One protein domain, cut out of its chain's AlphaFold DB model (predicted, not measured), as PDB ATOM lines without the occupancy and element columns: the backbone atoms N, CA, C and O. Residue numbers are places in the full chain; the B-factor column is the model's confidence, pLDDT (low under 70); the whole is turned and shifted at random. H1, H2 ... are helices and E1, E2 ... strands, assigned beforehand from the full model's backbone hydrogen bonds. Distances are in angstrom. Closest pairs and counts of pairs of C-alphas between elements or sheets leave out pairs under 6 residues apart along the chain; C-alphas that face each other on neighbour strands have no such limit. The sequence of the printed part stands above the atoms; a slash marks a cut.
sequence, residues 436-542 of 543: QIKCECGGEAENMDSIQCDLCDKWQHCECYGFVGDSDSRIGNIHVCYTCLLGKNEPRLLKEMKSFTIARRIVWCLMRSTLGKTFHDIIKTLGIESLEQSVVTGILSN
ATOM      1  N   GLN A 436     -32.802  23.306  46.008       60.38
ATOM      2  CA  GLN A 436     -33.908  23.657  46.874       60.38
ATOM      3  C   GLN A 436     -35.133  23.980  46.024       60.38
ATOM      4  O   GLN A 436     -35.071  24.808  45.107       60.38
ATOM      5  N   ILE A 437     -36.261  23.350  46.344       73.19
ATOM      6  CA  ILE A 437     -37.526  23.619  45.666       73.19
ATOM      7  C   ILE A 437     -37.989  25.033  46.039       73.19
ATOM      8  O   ILE A 437     -38.559  25.268  47.101       73.19
ATOM      9  N   LYS A 438     -37.745  25.991  45.140       79.38
ATOM     10  CA  LYS A 438     -38.213  27.380  45.238       79.38
ATOM     11  C   LYS A 438     -39.587  27.505  44.565       79.38
ATOM     12  O   LYS A 438     -39.757  28.218  43.573       79.38
ATOM     13  N   CYS A 439     -40.555  26.769  45.114       84.38
ATOM     14  CA  CYS A 439     -41.959  26.812  44.711       84.38
ATOM     15  C   CYS A 439     -42.681  27.996  45.370       84.38
ATOM     16  O   CYS A 439     -42.376  28.383  46.497       84.38
ATOM     17  N   GLU A 440     -43.674  28.564  44.690       86.44
ATOM     18  CA  GLU A 440     -44.336  29.804  45.124       86.44
ATOM     19  C   GLU A 440     -45.226  29.655  46.367       86.44
ATOM     20  O   GLU A 440     -45.563  30.649  47.004       86.44
ATOM     21  N   CYS A 441     -45.538  28.418  46.750       81.62
ATOM     22  CA  CYS A 441     -46.178  28.067  48.015       81.62
ATOM     23  C   CYS A 441     -45.230  28.105  49.235       81.62
ATOM     24  O   CYS A 441     -45.649  27.736  50.328       81.62
ATOM     25  N   GLY A 442     -43.944  28.430  49.055       76.88
ATOM     26  CA  GLY A 442     -42.953  28.611  50.127       76.88
ATOM     27  C   GLY A 442     -42.368  27.334  50.750       76.88
ATOM     28  O   GLY A 442     -41.202  27.334  51.125       76.88
ATOM     29  N   GLY A 443     -43.127  26.238  50.847       71.81
ATOM     30  CA  GLY A 443     -42.659  25.025  51.537       71.81
ATOM     31  C   GLY A 443     -41.582  24.225  50.785       71.81
ATOM     32  O   GLY A 443     -41.700  23.979  49.584       71.81
ATOM     33  N   GLU A 444     -40.594  23.696  51.504       64.69
ATOM     34  CA  GLU A 444     -39.368  23.116  50.921       64.69
ATOM     35  C   GLU A 444     -39.438  21.615  50.574       64.69
ATOM     36  O   GLU A 444     -38.510  21.090  49.970       64.69
ATOM     37  N   ALA A 445     -40.511  20.907  50.958       61.84
ATOM     38  CA  ALA A 445     -40.547  19.435  50.963       61.84
ATOM     39  C   ALA A 445     -40.072  18.760  49.653       61.84
ATOM     40  O   ALA A 445     -40.716  18.883  48.610       61.84
ATOM     41  N   GLU A 446     -38.989  17.984  49.764       56.25
ATOM     42  CA  GLU A 446     -38.237  17.349  48.663       56.25
ATOM     43  C   GLU A 446     -38.822  16.007  48.167       56.25
ATOM     44  O   GLU A 446     -38.322  15.415  47.211       56.25
ATOM     45  N   ASN A 447     -39.871  15.506  48.828       59.22
ATOM     46  CA  ASN A 447     -40.471  14.181  48.595       59.22
ATOM     47  C   ASN A 447     -41.680  14.214  47.638       59.22
ATOM     48  O   ASN A 447     -42.541  13.336  47.699       59.22
ATOM     49  N   MET A 448     -41.786  15.258  46.822       65.75
ATOM     50  CA  MET A 448     -42.879  15.489  45.876       65.75
ATOM     51  C   MET A 448     -42.325  15.550  44.458       65.75
ATOM     52  O   MET A 448     -41.179  15.965  44.260       65.75
ATOM     53  N   ASP A 449     -43.149  15.178  43.485       78.81
ATOM     54  CA  ASP A 449     -42.793  15.313  42.079       78.81
ATOM     55  C   ASP A 449     -42.635  16.798  41.738       78.81
ATOM     56  O   ASP A 449     -43.359  17.669  42.242       78.81
ATOM     57  N   SER A 450     -41.632  17.101  40.918       82.56
ATOM     58  CA  SER A 450     -41.207  18.478  40.703       82.56
ATOM     59  C   SER A 450     -41.056  18.813  39.230       82.56
ATOM     60  O   SER A 450     -40.549  18.033  38.427       82.56
ATOM     61  N   ILE A 451     -41.504  20.018  38.900       81.38
ATOM     62  CA  ILE A 451     -41.455  20.621  37.579       81.38
ATOM     63  C   ILE A 451     -40.560  21.855  37.657       81.38
ATOM     64  O   ILE A 451     -40.530  22.547  38.672       81.38
ATOM     65  N   GLN A 452     -39.777  22.117  36.617       81.62
ATOM     66  CA  GLN A 452     -38.808  23.210  36.618       81.62
ATOM     67  C   GLN A 452     -39.299  24.347  35.726       81.62
ATOM     68  O   GLN A 452     -39.641  24.108  34.570       81.62
ATOM     69  N   CYS A 453     -39.316  25.577  36.242       80.44
ATOM     70  CA  CYS A 453     -39.620  26.764  35.451       80.44
ATOM     71  C   CYS A 453     -38.513  26.990  34.426       80.44
ATOM     72  O   CYS A 453     -37.372  27.272  34.793       80.44
ATOM     73  N   ASP A 454     -38.858  26.948  33.144       72.81
ATOM     74  CA  ASP A 454     -37.897  27.155  32.070       72.81
ATOM     75  C   ASP A 454     -37.337  28.590  32.076       72.81
ATOM     76  O   ASP A 454     -36.194  28.791  31.665       72.81
ATOM     77  N   LEU A 455     -38.080  29.592  32.580       73.00
ATOM     78  CA  LEU A 455     -37.627  30.993  32.620       73.00
ATOM     79  C   LEU A 455     -36.609  31.323  33.722       73.00
ATOM     80  O   LEU A 455     -35.721  32.127  33.454       73.00
ATOM     81  N   CYS A 456     -36.714  30.749  34.926       73.50
ATOM     82  CA  CYS A 456     -35.811  31.076  36.048       73.50
ATOM     83  C   CYS A 456     -35.098  29.870  36.681       73.50
ATOM     84  O   CYS A 456     -34.501  30.021  37.747       73.50
ATOM     85  N   ASP A 457     -35.208  28.681  36.082       64.69
ATOM     86  CA  ASP A 457     -34.594  27.408  36.494       64.69
ATOM     87  C   ASP A 457     -34.898  26.929  37.932       64.69
ATOM     88  O   ASP A 457     -34.443  25.859  38.348       64.69
ATOM     89  N   LYS A 458     -35.717  27.665  38.690       78.31
ATOM     90  CA  LYS A 458     -36.232  27.271  40.007       78.31
ATOM     91  C   LYS A 458     -37.157  26.065  39.852       78.31
ATOM     92  O   LYS A 458     -37.965  26.027  38.927       78.31
ATOM     93  N   TRP A 459     -37.095  25.139  40.803       83.81
ATOM     94  CA  TRP A 459     -38.003  23.993  40.882       83.81
ATOM     95  C   TRP A 459     -39.300  24.339  41.620       83.81
ATOM     96  O   TRP A 459     -39.300  25.099  42.590       83.81
ATOM     97  N   GLN A 460     -40.399  23.760  41.153       89.00
ATOM     98  CA  GLN A 460     -41.761  23.869  41.662       89.00
ATOM     99  C   GLN A 460     -42.333  22.471  41.923       89.00
ATOM    100  O   GLN A 460     -41.887  21.492  41.335       89.00
ATOM    101  N   HIS A 461     -43.356  22.370  42.768       86.38
ATOM    102  CA  HIS A 461     -44.130  21.136  42.950       86.38
ATOM    103  C   HIS A 461     -45.164  20.976  41.837       86.38
ATOM    104  O   HIS A 461     -45.910  21.922  41.572       86.38
ATOM    105  N   CYS A 462     -45.264  19.793  41.230       86.06
ATOM    106  CA  CYS A 462     -46.238  19.519  40.168       86.06
ATOM    107  C   CYS A 462     -47.678  19.832  40.614       86.06
ATOM    108  O   CYS A 462     -48.442  20.502  39.912       86.06
ATOM    109  N   GLU A 463     -48.028  19.439  41.837       85.00
ATOM    110  CA  GLU A 463     -49.384  19.539  42.375       85.00
ATOM    111  C   GLU A 463     -49.763  20.978  42.757       85.00
ATOM    112  O   GLU A 463     -50.929  21.364  42.651       85.00
ATOM    113  N   CYS A 464     -48.785  21.831  43.086       88.38
ATOM    114  CA  CYS A 464     -49.007  23.272  43.252       88.38
ATOM    115  C   CYS A 464     -49.508  23.937  41.958       88.38
ATOM    116  O   CYS A 464     -50.317  24.866  42.017       88.38
ATOM    117  N   TYR A 465     -49.095  23.426  40.795       89.31
ATOM    118  CA  TYR A 465     -49.550  23.889  39.478       89.31
ATOM    119  C   TYR A 465     -50.717  23.059  38.919       89.31
ATOM    120  O   TYR A 465     -51.221  23.359  37.841       89.31
ATOM    121  N   GLY A 466     -51.226  22.088  39.689       86.31
ATOM    122  CA  GLY A 466     -52.407  21.292  39.348       86.31
ATOM    123  C   GLY A 466     -52.130  20.034  38.519       86.31
ATOM    124  O   GLY A 466     -53.085  19.425  38.026       86.31
ATOM    125  N   PHE A 467     -50.864  19.635  38.374       86.19
ATOM    126  CA  PHE A 467     -50.451  18.392  37.718       86.19
ATOM    127  C   PHE A 467     -50.454  17.208  38.697       86.19
ATOM    128  O   PHE A 467     -50.302  17.389  39.903       86.19
ATOM    129  N   VAL A 468     -50.628  15.994  38.179       80.38
ATOM    130  CA  VAL A 468     -50.626  14.729  38.926       80.38
ATOM    131  C   VAL A 468     -49.292  14.020  38.679       80.38
ATOM    132  O   VAL A 468     -49.214  13.033  37.952       80.38
ATOM    133  N   GLY A 469     -48.236  14.564  39.283       74.56
ATOM    134  CA  GLY A 469     -46.863  14.078  39.141       74.56
ATOM    135  C   GLY A 469     -46.081  14.711  37.987       74.56
ATOM    136  O   GLY A 469     -46.556  15.637  37.331       74.56
ATOM    137  N   ASP A 470     -44.849  14.246  37.769       70.31
ATOM    138  CA  ASP A 470     -43.924  14.749  36.732       70.31
ATOM    139  C   ASP A 470     -44.263  14.273  35.305       70.31
ATOM    140  O   ASP A 470     -43.860  14.893  34.322       70.31
ATOM    141  N   SER A 471     -45.041  13.196  35.213       62.44
ATOM    142  CA  SER A 471     -45.403  12.482  33.987       62.44
ATOM    143  C   SER A 471     -46.822  12.817  33.493       62.44
ATOM    144  O   SER A 471     -47.382  12.107  32.658       62.44
ATOM    145  N   ASP A 472     -47.441  13.872  34.031       71.94
ATOM    146  CA  ASP A 472     -48.782  14.325  33.646       71.94
ATOM    147  C   ASP A 472     -48.777  14.894  32.218       71.94
ATOM    148  O   ASP A 472     -48.085  15.869  31.932       71.94
ATOM    149  N   SER A 473     -49.588  14.333  31.318       68.69
ATOM    150  CA  SER A 473     -49.635  14.724  29.898       68.69
ATOM    151  C   SER A 473     -50.120  16.158  29.637       68.69
ATOM    152  O   SER A 473     -50.024  16.647  28.510       68.69
ATOM    153  N   ARG A 474     -50.633  16.853  30.661       76.81
ATOM    154  CA  ARG A 474     -50.977  18.283  30.608       76.81
ATOM    155  C   ARG A 474     -49.759  19.181  30.836       76.81
ATOM    156  O   ARG A 474     -49.842  20.379  30.557       76.81
ATOM    157  N   ILE A 475     -48.641  18.634  31.321       72.88
ATOM    158  CA  ILE A 475     -47.349  19.322  31.354       72.88
ATOM    159  C   ILE A 475     -46.876  19.475  29.908       72.88
ATOM    160  O   ILE A 475     -46.470  18.518  29.251       72.88
ATOM    161  N   GLY A 476     -46.958  20.699  29.391       64.00
ATOM    162  CA  GLY A 476     -46.415  21.026  28.076       64.00
ATOM    163  C   GLY A 476     -44.885  20.979  28.054       64.00
ATOM    164  O   GLY A 476     -44.226  20.981  29.092       64.00
ATOM    165  N   ASN A 477     -44.311  21.038  26.850       57.69
ATOM    166  CA  ASN A 477     -42.856  21.099  26.645       57.69
ATOM    167  C   ASN A 477     -42.179  22.280  27.374       57.69
ATOM    168  O   ASN A 477     -40.965  22.247  27.579       57.69
ATOM    169  N   ILE A 478     -42.959  23.311  27.727       62.88
ATOM    170  CA  ILE A 478     -42.518  24.543  28.378       62.88
ATOM    171  C   ILE A 478     -43.401  24.808  29.603       62.88
ATOM    172  O   ILE A 478     -44.629  24.853  29.495       62.88
ATOM    173  N   HIS A 479     -42.769  25.026  30.754       83.06
ATOM    174  CA  HIS A 479     -43.398  25.395  32.017       83.06
ATOM    175  C   HIS A 479     -42.843  26.725  32.537       83.06
ATOM    176  O   HIS A 479     -41.636  26.958  32.562       83.06
ATOM    177  N   VAL A 480     -43.729  27.605  33.007       82.44
ATOM    178  CA  VAL A 480     -43.362  28.910  33.567       82.44
ATOM    179  C   VAL A 480     -44.087  29.105  34.897       82.44
ATOM    180  O   VAL A 480     -45.313  29.017  34.953       82.44
ATOM    181  N   CYS A 481     -43.340  29.389  35.968       88.31
ATOM    182  CA  CYS A 481     -43.921  29.698  37.276       88.31
ATOM    183  C   CYS A 481     -44.704  31.025  37.239       88.31
ATOM    184  O   CYS A 481     -44.383  31.921  36.452       88.31
ATOM    185  N   TYR A 482     -45.709  31.196  38.104       90.12
ATOM    186  CA  TYR A 482     -46.589  32.365  38.057       90.12
ATOM    187  C   TYR A 482     -45.816  33.674  38.273       90.12
ATOM    188  O   TYR A 482     -46.121  34.661  37.618       90.12
ATOM    189  N   THR A 483     -44.764  33.693  39.101       86.75
ATOM    190  CA  THR A 483     -43.898  34.875  39.276       86.75
ATOM    191  C   THR A 483     -43.236  35.304  37.961       86.75
ATOM    192  O   THR A 483     -43.231  36.495  37.661       86.75
ATOM    193  N   CYS A 484     -42.735  34.373  37.143       82.44
ATOM    194  CA  CYS A 484     -42.172  34.707  35.829       82.44
ATOM    195  C   CYS A 484     -43.249  35.040  34.785       82.44
ATOM    196  O   CYS A 484     -42.993  35.840  33.894       82.44
ATOM    197  N   LEU A 485     -44.442  34.451  34.896       85.94
ATOM    198  CA  LEU A 485     -45.556  34.671  33.969       85.94
ATOM    199  C   LEU A 485     -46.294  36.005  34.208       85.94
ATOM    200  O   LEU A 485     -46.723  36.653  33.257       85.94
ATOM    201  N   LEU A 486     -46.465  36.394  35.474       86.12
ATOM    202  CA  LEU A 486     -47.377  37.460  35.912       86.12
ATOM    203  C   LEU A 486     -46.684  38.598  36.673       86.12
ATOM    204  O   LEU A 486     -47.258  39.676  36.781       86.12
ATOM    205  N   GLY A 487     -45.471  38.400  37.205       79.75
ATOM    206  CA  GLY A 487     -44.886  39.289  38.222       79.75
ATOM    207  C   GLY A 487     -44.669  40.746  37.817       79.75
ATOM    208  O   GLY A 487     -44.644  41.605  38.694       79.75
ATOM    209  N   LYS A 488     -44.557  41.037  36.516       74.88
ATOM    210  CA  LYS A 488     -44.461  42.411  35.992       74.88
ATOM    211  C   LYS A 488     -45.800  43.005  35.561       74.88
ATOM    212  O   LYS A 488     -45.985  44.212  35.666       74.88
ATOM    213  N   ASN A 489     -46.710  42.163  35.077       75.56
ATOM    214  CA  ASN A 489     -47.889  42.599  34.329       75.56
ATOM    215  C   ASN A 489     -49.161  42.556  35.184       75.56
ATOM    216  O   ASN A 489     -50.001  43.440  35.079       75.56
ATOM    217  N   GLU A 490     -49.291  41.544  36.046       84.25
ATOM    218  CA  GLU A 490     -50.519  41.230  36.781       84.25
ATOM    219  C   GLU A 490     -50.221  40.841  38.245       84.25
ATOM    220  O   GLU A 490     -50.425  39.695  38.660       84.25
ATOM    221  N   PRO A 491     -49.730  41.778  39.082       83.00
ATOM    222  CA  PRO A 491     -49.328  41.482  40.461       83.00
ATOM    223  C   PRO A 491     -50.502  41.062  41.365       83.00
ATOM    224  O   PRO A 491     -50.294  40.347  42.346       83.00
ATOM    225  N   ARG A 492     -51.740  41.465  41.035       81.81
ATOM    226  CA  ARG A 492     -52.957  41.021  41.741       81.81
ATOM    227  C   ARG A 492     -53.246  39.548  41.458       81.81
ATOM    228  O   ARG A 492     -53.304  38.756  42.396       81.81
ATOM    229  N   LEU A 493     -53.303  39.173  40.177       81.94
ATOM    230  CA  LEU A 493     -53.481  37.782  39.758       81.94
ATOM    231  C   LEU A 493     -52.324  36.897  40.241       81.94
ATOM    232  O   LEU A 493     -52.547  35.750  40.614       81.94
ATOM    233  N   LEU A 494     -51.095  37.425  40.319       84.94
ATOM    234  CA  LEU A 494     -49.981  36.705  40.936       84.94
ATOM    235  C   LEU A 494     -50.264  36.361  42.406       84.94
ATOM    236  O   LEU A 494     -50.002  35.230  42.813       84.94
ATOM    237  N   LYS A 495     -50.809  37.290  43.207       82.81
ATOM    238  CA  LYS A 495     -51.185  36.999  44.604       82.81
ATOM    239  C   LYS A 495     -52.218  35.868  44.666       82.81
ATOM    240  O   LYS A 495     -52.051  34.938  45.450       82.81
ATOM    241  N   GLU A 496     -53.238  35.909  43.811       84.62
ATOM    242  CA  GLU A 496     -54.276  34.870  43.728       84.62
ATOM    243  C   GLU A 496     -53.705  33.508  43.307       84.62
ATOM    244  O   GLU A 496     -53.953  32.498  43.967       84.62
ATOM    245  N   MET A 497     -52.872  33.468  42.264       86.81
ATOM    246  CA  MET A 497     -52.225  32.237  41.803       86.81
ATOM    247  C   MET A 497     -51.299  31.637  42.868       86.81
ATOM    248  O   MET A 497     -51.299  30.419  43.059       86.81
ATOM    249  N   LYS A 498     -50.589  32.468  43.646       86.06
ATOM    250  CA  LYS A 498     -49.833  32.007  44.823       86.06
ATOM    251  C   LYS A 498     -50.747  31.376  45.871       86.06
ATOM    252  O   LYS A 498     -50.463  30.256  46.300       86.06
ATOM    253  N   SER A 499     -51.878  32.000  46.208       80.81
ATOM    254  CA  SER A 499     -52.885  31.399  47.097       80.81
ATOM    255  C   SER A 499     -53.393  30.046  46.578       80.81
ATOM    256  O   SER A 499     -53.524  29.107  47.365       80.81
ATOM    257  N   PHE A 500     -53.586  29.880  45.262       85.00
ATOM    258  CA  PHE A 500     -53.938  28.581  44.674       85.00
ATOM    259  C   PHE A 500     -52.828  27.527  44.810       85.00
ATOM    260  O   PHE A 500     -53.147  26.372  45.103       85.00
ATOM    261  N   THR A 501     -51.542  27.882  44.665       86.81
ATOM    262  CA  THR A 501     -50.443  26.916  44.906       86.81
ATOM    263  C   THR A 501     -50.452  26.380  46.338       86.81
ATOM    264  O   THR A 501     -50.208  25.192  46.553       86.81
ATOM    265  N   ILE A 502     -50.785  27.238  47.307       84.00
ATOM    266  CA  ILE A 502     -50.902  26.882  48.723       84.00
ATOM    267  C   ILE A 502     -52.141  26.008  48.955       84.00
ATOM    268  O   ILE A 502     -52.027  24.937  49.552       84.00
ATOM    269  N   ALA A 503     -53.305  26.406  48.432       80.31
ATOM    270  CA  ALA A 503     -54.554  25.653  48.568       80.31
ATOM    271  C   ALA A 503     -54.436  24.224  48.009       80.31
ATOM    272  O   ALA A 503     -54.761  23.259  48.703       80.31
ATOM    273  N   ARG A 504     -53.889  24.061  46.794       85.88
ATOM    274  CA  ARG A 504     -53.653  22.735  46.190       85.88
ATOM    275  C   ARG A 504     -52.699  21.884  47.026       85.88
ATOM    276  O   ARG A 504     -52.934  20.690  47.191       85.88
ATOM    277  N   ARG A 505     -51.658  22.493  47.604       80.19
ATOM    278  CA  ARG A 505     -50.710  21.791  48.476       80.19
ATOM    279  C   ARG A 505     -51.347  21.326  49.784       80.19
ATOM    280  O   ARG A 505     -51.079  20.207  50.211       80.19
ATOM    281  N   ILE A 506     -52.222  22.132  50.386       77.56
ATOM    282  CA  ILE A 506     -53.011  21.736  51.562       77.56
ATOM    283  C   ILE A 506     -53.898  20.527  51.224       77.56
ATOM    284  O   ILE A 506     -53.871  19.539  51.957       77.56
ATOM    285  N   VAL A 507     -54.617  20.561  50.094       79.94
ATOM    286  CA  VAL A 507     -55.449  19.435  49.625       79.94
ATOM    287  C   VAL A 507     -54.612  18.171  49.405       79.94
ATOM    288  O   VAL A 507     -54.980  17.102  49.889       79.94
ATOM    289  N   TRP A 508     -53.450  18.282  48.756       76.62
ATOM    290  CA  TRP A 508     -52.528  17.157  48.563       76.62
ATOM    291  C   TRP A 508     -52.028  16.570  49.892       76.62
ATOM    292  O   TRP A 508     -52.015  15.349  50.070       76.62
ATOM    293  N   CYS A 509     -51.663  17.426  50.855       73.69
ATOM    294  CA  CYS A 509     -51.255  16.991  52.188       73.69
ATOM    295  C   CYS A 509     -52.386  16.255  52.916       73.69
ATOM    296  O   CYS A 509     -52.117  15.207  53.499       73.69
ATOM    297  N   LEU A 510     -53.627  16.753  52.839       71.88
ATOM    298  CA  LEU A 510     -54.812  16.110  53.417       71.88
ATOM    299  C   LEU A 510     -55.083  14.737  52.782       71.88
ATOM    300  O   LEU A 510     -55.312  13.768  53.500       71.88
ATOM    301  N   MET A 511     -54.994  14.629  51.451       70.62
ATOM    302  CA  MET A 511     -55.216  13.371  50.722       70.62
ATOM    303  C   MET A 511     -54.178  12.276  51.022       70.62
ATOM    304  O   MET A 511     -54.479  11.098  50.838       70.62
ATOM    305  N   ARG A 512     -52.956  12.630  51.452       68.00
ATOM    306  CA  ARG A 512     -51.851  11.669  51.680       68.00
ATOM    307  C   ARG A 512     -51.455  11.485  53.142       68.00
ATOM    308  O   ARG A 512     -50.691  10.571  53.450       68.00
ATOM    309  N   SER A 513     -51.943  12.324  54.051       60.78
ATOM    310  CA  SER A 513     -51.784  12.104  55.484       60.78
ATOM    311  C   SER A 513     -52.685  10.964  55.956       60.78
ATOM    312  O   SER A 513     -53.906  11.043  55.848       60.78
ATOM    313  N   THR A 514     -52.088   9.922  56.536       49.84
ATOM    314  CA  THR A 514     -52.819   8.970  57.375       49.84
ATOM    315  C   THR A 514     -53.537   9.720  58.504       49.84
ATOM    316  O   THR A 514     -52.988  10.665  59.074       49.84
ATOM    317  N   LEU A 515     -54.776   9.305  58.800       47.09
ATOM    318  CA  LEU A 515     -55.665   9.890  59.813       47.09
ATOM    319  C   LEU A 515     -54.903  10.257  61.103       47.09
ATOM    320  O   LEU A 515     -54.395   9.370  61.786       47.09
ATOM    321  N   GLY A 516     -54.835  11.553  61.437       53.94
ATOM    322  CA  GLY A 516     -54.222  12.014  62.692       53.94
ATOM    323  C   GLY A 516     -53.546  13.390  62.682       53.94
ATOM    324  O   GLY A 516     -53.288  13.920  63.758       53.94
ATOM    325  N   LYS A 517     -53.269  14.002  61.521       60.72
ATOM    326  CA  LYS A 517     -52.769  15.392  61.455       60.72
ATOM    327  C   LYS A 517     -53.929  16.377  61.368       60.72
ATOM    328  O   LYS A 517     -54.797  16.219  60.513       60.72
ATOM    329  N   THR A 518     -53.940  17.404  62.215       63.97
ATOM    330  CA  THR A 518     -54.948  18.467  62.123       63.97
ATOM    331  C   THR A 518     -54.612  19.443  60.991       63.97
ATOM    332  O   THR A 518     -53.461  19.564  60.567       63.97
ATOM    333  N   PHE A 519     -55.608  20.201  60.525       62.62
ATOM    334  CA  PHE A 519     -55.408  21.302  59.570       62.62
ATOM    335  C   PHE A 519     -54.350  22.312  60.059       62.62
ATOM    336  O   PHE A 519     -53.521  22.782  59.281       62.62
ATOM    337  N   HIS A 520     -54.320  22.569  61.370       62.25
ATOM    338  CA  HIS A 520     -53.328  23.419  62.022       62.25
ATOM    339  C   HIS A 520     -51.904  22.834  61.935       62.25
ATOM    340  O   HIS A 520     -50.956  23.563  61.642       62.25
ATOM    341  N   ASP A 521     -51.741  21.516  62.102       63.09
ATOM    342  CA  ASP A 521     -50.438  20.851  61.941       63.09
ATOM    343  C   ASP A 521     -49.947  20.899  60.490       63.09
ATOM    344  O   ASP A 521     -48.748  21.041  60.251       63.09
ATOM    345  N   ILE A 522     -50.859  20.820  59.516       64.75
ATOM    346  CA  ILE A 522     -50.536  20.940  58.086       64.75
ATOM    347  C   ILE A 522     -50.081  22.368  57.761       64.75
ATOM    348  O   ILE A 522     -49.004  22.530  57.192       64.75
ATOM    349  N   ILE A 523     -50.819  23.399  58.189       64.94
ATOM    350  CA  ILE A 523     -50.423  24.812  58.028       64.94
ATOM    351  C   ILE A 523     -49.044  25.073  58.650       64.94
ATOM    352  O   ILE A 523     -48.166  25.640  57.996       64.94
ATOM    353  N   LYS A 524     -48.817  24.584  59.876       63.75
ATOM    354  CA  LYS A 524     -47.541  24.727  60.587       63.75
ATOM    355  C   LYS A 524     -46.392  23.976  59.901       63.75
ATOM    356  O   LYS A 524     -45.280  24.489  59.854       63.75
ATOM    357  N   THR A 525     -46.653  22.798  59.330       60.19
ATOM    358  CA  THR A 525     -45.665  22.025  58.547       60.19
ATOM    359  C   THR A 525     -45.306  22.715  57.226       60.19
ATOM    360  O   THR A 525     -44.197  22.546  56.728       60.19
ATOM    361  N   LEU A 526     -46.226  23.494  56.653       60.94
ATOM    362  CA  LEU A 526     -46.020  24.225  55.399       60.94
ATOM    363  C   LEU A 526     -45.354  25.601  55.582       60.94
ATOM    364  O   LEU A 526     -45.090  26.263  54.582       60.94
ATOM    365  N   GLY A 527     -45.066  26.027  56.819       55.28
ATOM    366  CA  GLY A 527     -44.400  27.307  57.102       55.28
ATOM    367  C   GLY A 527     -45.265  28.540  56.820       55.28
ATOM    368  O   GLY A 527     -44.738  29.623  56.582       55.28
ATOM    369  N   ILE A 528     -46.591  28.387  56.804       59.22
ATOM    370  CA  ILE A 528     -47.513  29.464  56.435       59.22
ATOM    371  C   ILE A 528     -47.861  30.285  57.683       59.22
ATOM    372  O   ILE A 528     -48.717  29.890  58.472       59.22
ATOM    373  N   GLU A 529     -47.209  31.436  57.857       45.47
ATOM    374  CA  GLU A 529     -47.393  32.301  59.038       45.47
ATOM    375  C   GLU A 529     -48.783  32.962  59.107       45.47
ATOM    376  O   GLU A 529     -49.289  33.226  60.195       45.47
ATOM    377  N   SER A 530     -49.445  33.171  57.963       46.19
ATOM    378  CA  SER A 530     -50.893  33.389  57.914       46.19
ATOM    379  C   SER A 530     -51.481  32.948  56.571       46.19
ATOM    380  O   SER A 530     -50.974  33.298  55.506       46.19
ATOM    381  N   LEU A 531     -52.574  32.183  56.618       52.00
ATOM    382  CA  LEU A 531     -53.528  32.134  55.512       52.00
ATOM    383  C   LEU A 531     -54.471  33.326  55.720       52.00
ATOM    384  O   LEU A 531     -55.041  33.452  56.807       52.00
ATOM    385  N   GLU A 532     -54.662  34.190  54.718       50.97
ATOM    386  CA  GLU A 532     -55.757  35.167  54.788       50.97
ATOM    387  C   GLU A 532     -57.072  34.400  54.991       50.97
ATOM    388  O   GLU A 532     -57.312  33.380  54.337       50.97
ATOM    389  N   GLN A 533     -57.922  34.864  55.915       43.31
ATOM    390  CA  GLN A 533     -59.148  34.147  56.302       43.31
ATOM    391  C   GLN A 533     -60.068  33.859  55.103       43.31
ATOM    392  O   GLN A 533     -60.760  32.847  55.112       43.31
ATOM    393  N   SER A 534     -60.000  34.690  54.056       43.91
ATOM    394  CA  SER A 534     -60.645  34.516  52.747       43.91
ATOM    395  C   SER A 534     -60.277  33.212  52.025       43.91
ATOM    396  O   SER A 534     -61.125  32.618  51.362       43.91
ATOM    397  N   VAL A 535     -59.033  32.741  52.150       48.84
ATOM    398  CA  VAL A 535     -58.573  31.489  51.525       48.84
ATOM    399  C   VAL A 535     -59.108  30.283  52.298       48.84
ATOM    400  O   VAL A 535     -59.535  29.308  51.691       48.84
ATOM    401  N   VAL A 536     -59.147  30.360  53.635       47.69
ATOM    402  CA  VAL A 536     -59.744  29.305  54.475       47.69
ATOM    403  C   VAL A 536     -61.251  29.213  54.225       47.69
ATOM    404  O   VAL A 536     -61.764  28.118  54.006       47.69
ATOM    405  N   THR A 537     -61.962  30.346  54.210       41.97
ATOM    406  CA  THR A 537     -63.410  30.349  53.965       41.97
ATOM    407  C   THR A 537     -63.753  29.910  52.547       41.97
ATOM    408  O   THR A 537     -64.657  29.101  52.409       41.97
ATOM    409  N   GLY A 538     -63.011  30.325  51.514       46.81
ATOM    410  CA  GLY A 538     -63.256  29.887  50.131       46.81
ATOM    411  C   GLY A 538     -63.020  28.388  49.873       46.81
ATOM    412  O   GLY A 538     -63.653  27.810  48.987       46.81
ATOM    413  N   ILE A 539     -62.139  27.746  50.652       45.81
ATOM    414  CA  ILE A 539     -61.925  26.286  50.620       45.81
ATOM    415  C   ILE A 539     -63.057  25.546  51.354       45.81
ATOM    416  O   ILE A 539     -63.463  24.477  50.910       45.81
ATOM    417  N   LEU A 540     -63.577  26.108  52.451       39.53
ATOM    418  CA  LEU A 540     -64.628  25.497  53.278       39.53
ATOM    419  C   LEU A 540     -66.065  25.861  52.858       39.53
ATOM    420  O   LEU A 540     -67.008  25.263  53.360       39.53
ATOM    421  N   SER A 541     -66.262  26.836  51.965       34.69
ATOM    422  CA  SER A 541     -67.591  27.264  51.497       34.69
ATOM    423  C   SER A 541     -68.090  26.521  50.252       34.69
ATOM    424  O   SER A 541     -69.174  26.829  49.769       34.69
ATOM    425  N   ASN A 542     -67.289  25.602  49.703       36.88
ATOM    426  CA  ASN A 542     -67.590  24.825  48.491       36.88
ATOM    427  C   ASN A 542     -67.600  23.301  48.753       36.88
ATOM    428  O   ASN A 542     -67.417  22.518  47.820       36.88
TER     429      ASN A 542
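What this domain is: This is residues 436 to 542 of the 543 residues of the protein "DNA binding protein" of Orbilia oligospora (UniProt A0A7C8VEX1). One long helix, H2, runs through the middle of a rounded body, with a loop-rich part that holds the small strand hairpin E1 and E2 on one side of it and the short helices H3 and H4 away from that hairpin. The short helix H1 makes a corner with the beginning of H2, and H3 crosses near its other end. The printed part has 107 residues with two named strands and four named helices, in the order E1, E2, H1, H2, H3, H4; the two strands form one antiparallel sheet in the order E1 - E2. The class is mostly helix, though under half of the residues are in named elements. The whole is compact, with a radius of gyration of the C-alphas of 14.0 A and spans of 38 by 30 by 26 A.

Where its parts are: Start at residue 436 and pass residues 436 to 449, which hold no named element. Find C-alpha 450 at (-41.207, 18.478, 40.703); there E1 begins, residues 450 to 452, 6.7 A long. E2 follows at residues 459 to 461, 7.1 A. Past residues 462 to 481, again with no named element, look for H1 at residues 482 to 486, 5.6 A. From C-alpha 491 at (-49.328, 41.482, 40.461), H2 runs 32.0 A through residues 491 to 512. H3 covers residues 519 to 525, 9.8 A. H4 covers residues 533 to 540, 10.7 A, and ends with C-alpha 540 at (-64.628, 25.497, 53.278).

How they stand to each other: Begin with H2, the hub, which touches H1, H3 and H4. Its residues 493 to 498 alone touch H1, the closest C-alphas being those of Leu 486 and Leu 494, 5.7 A apart. Its residues 506 to 510 alone touch H3, about perpendicular at 74 degrees; the C-alphas of Ile 506 and Ile 522 are closest, at 7.0 A. With residues 499 to 503 alone it only just touches H4, with 3 pairs of C-alphas within 8 A; the closest, of Ser 499 and Val 535, are 7.2 A apart, and the two run the same way at a steep tilt of 46 degrees. H3 and H4 are apart. Both strands are apart from H2. Look next at the hairpin E1 and E2, antiparallel at 141 degrees, where N 451 and O 460 are 2.9 A apart and N 460 and O 451 are 2.8 A apart, both within hydrogen-bond range. In H1, H2, H3 and H4 every O i to N i+4 pair is within hydrogen-bond range.

The domain as a whole: The two C-alphas farthest apart are those of Asn 489 and Gly 516, 42.2 A. The printed part has no cut. The link from E2 to H1, 20 residues, is long, and the link from H1 to H2 is tight. In the B-factor column you will find a mean pLDDT of the printed part of 70.9; 43 residues are under 70, among them residues 444 to 448 and residues 512 to 542, and H4 has a mean of 45.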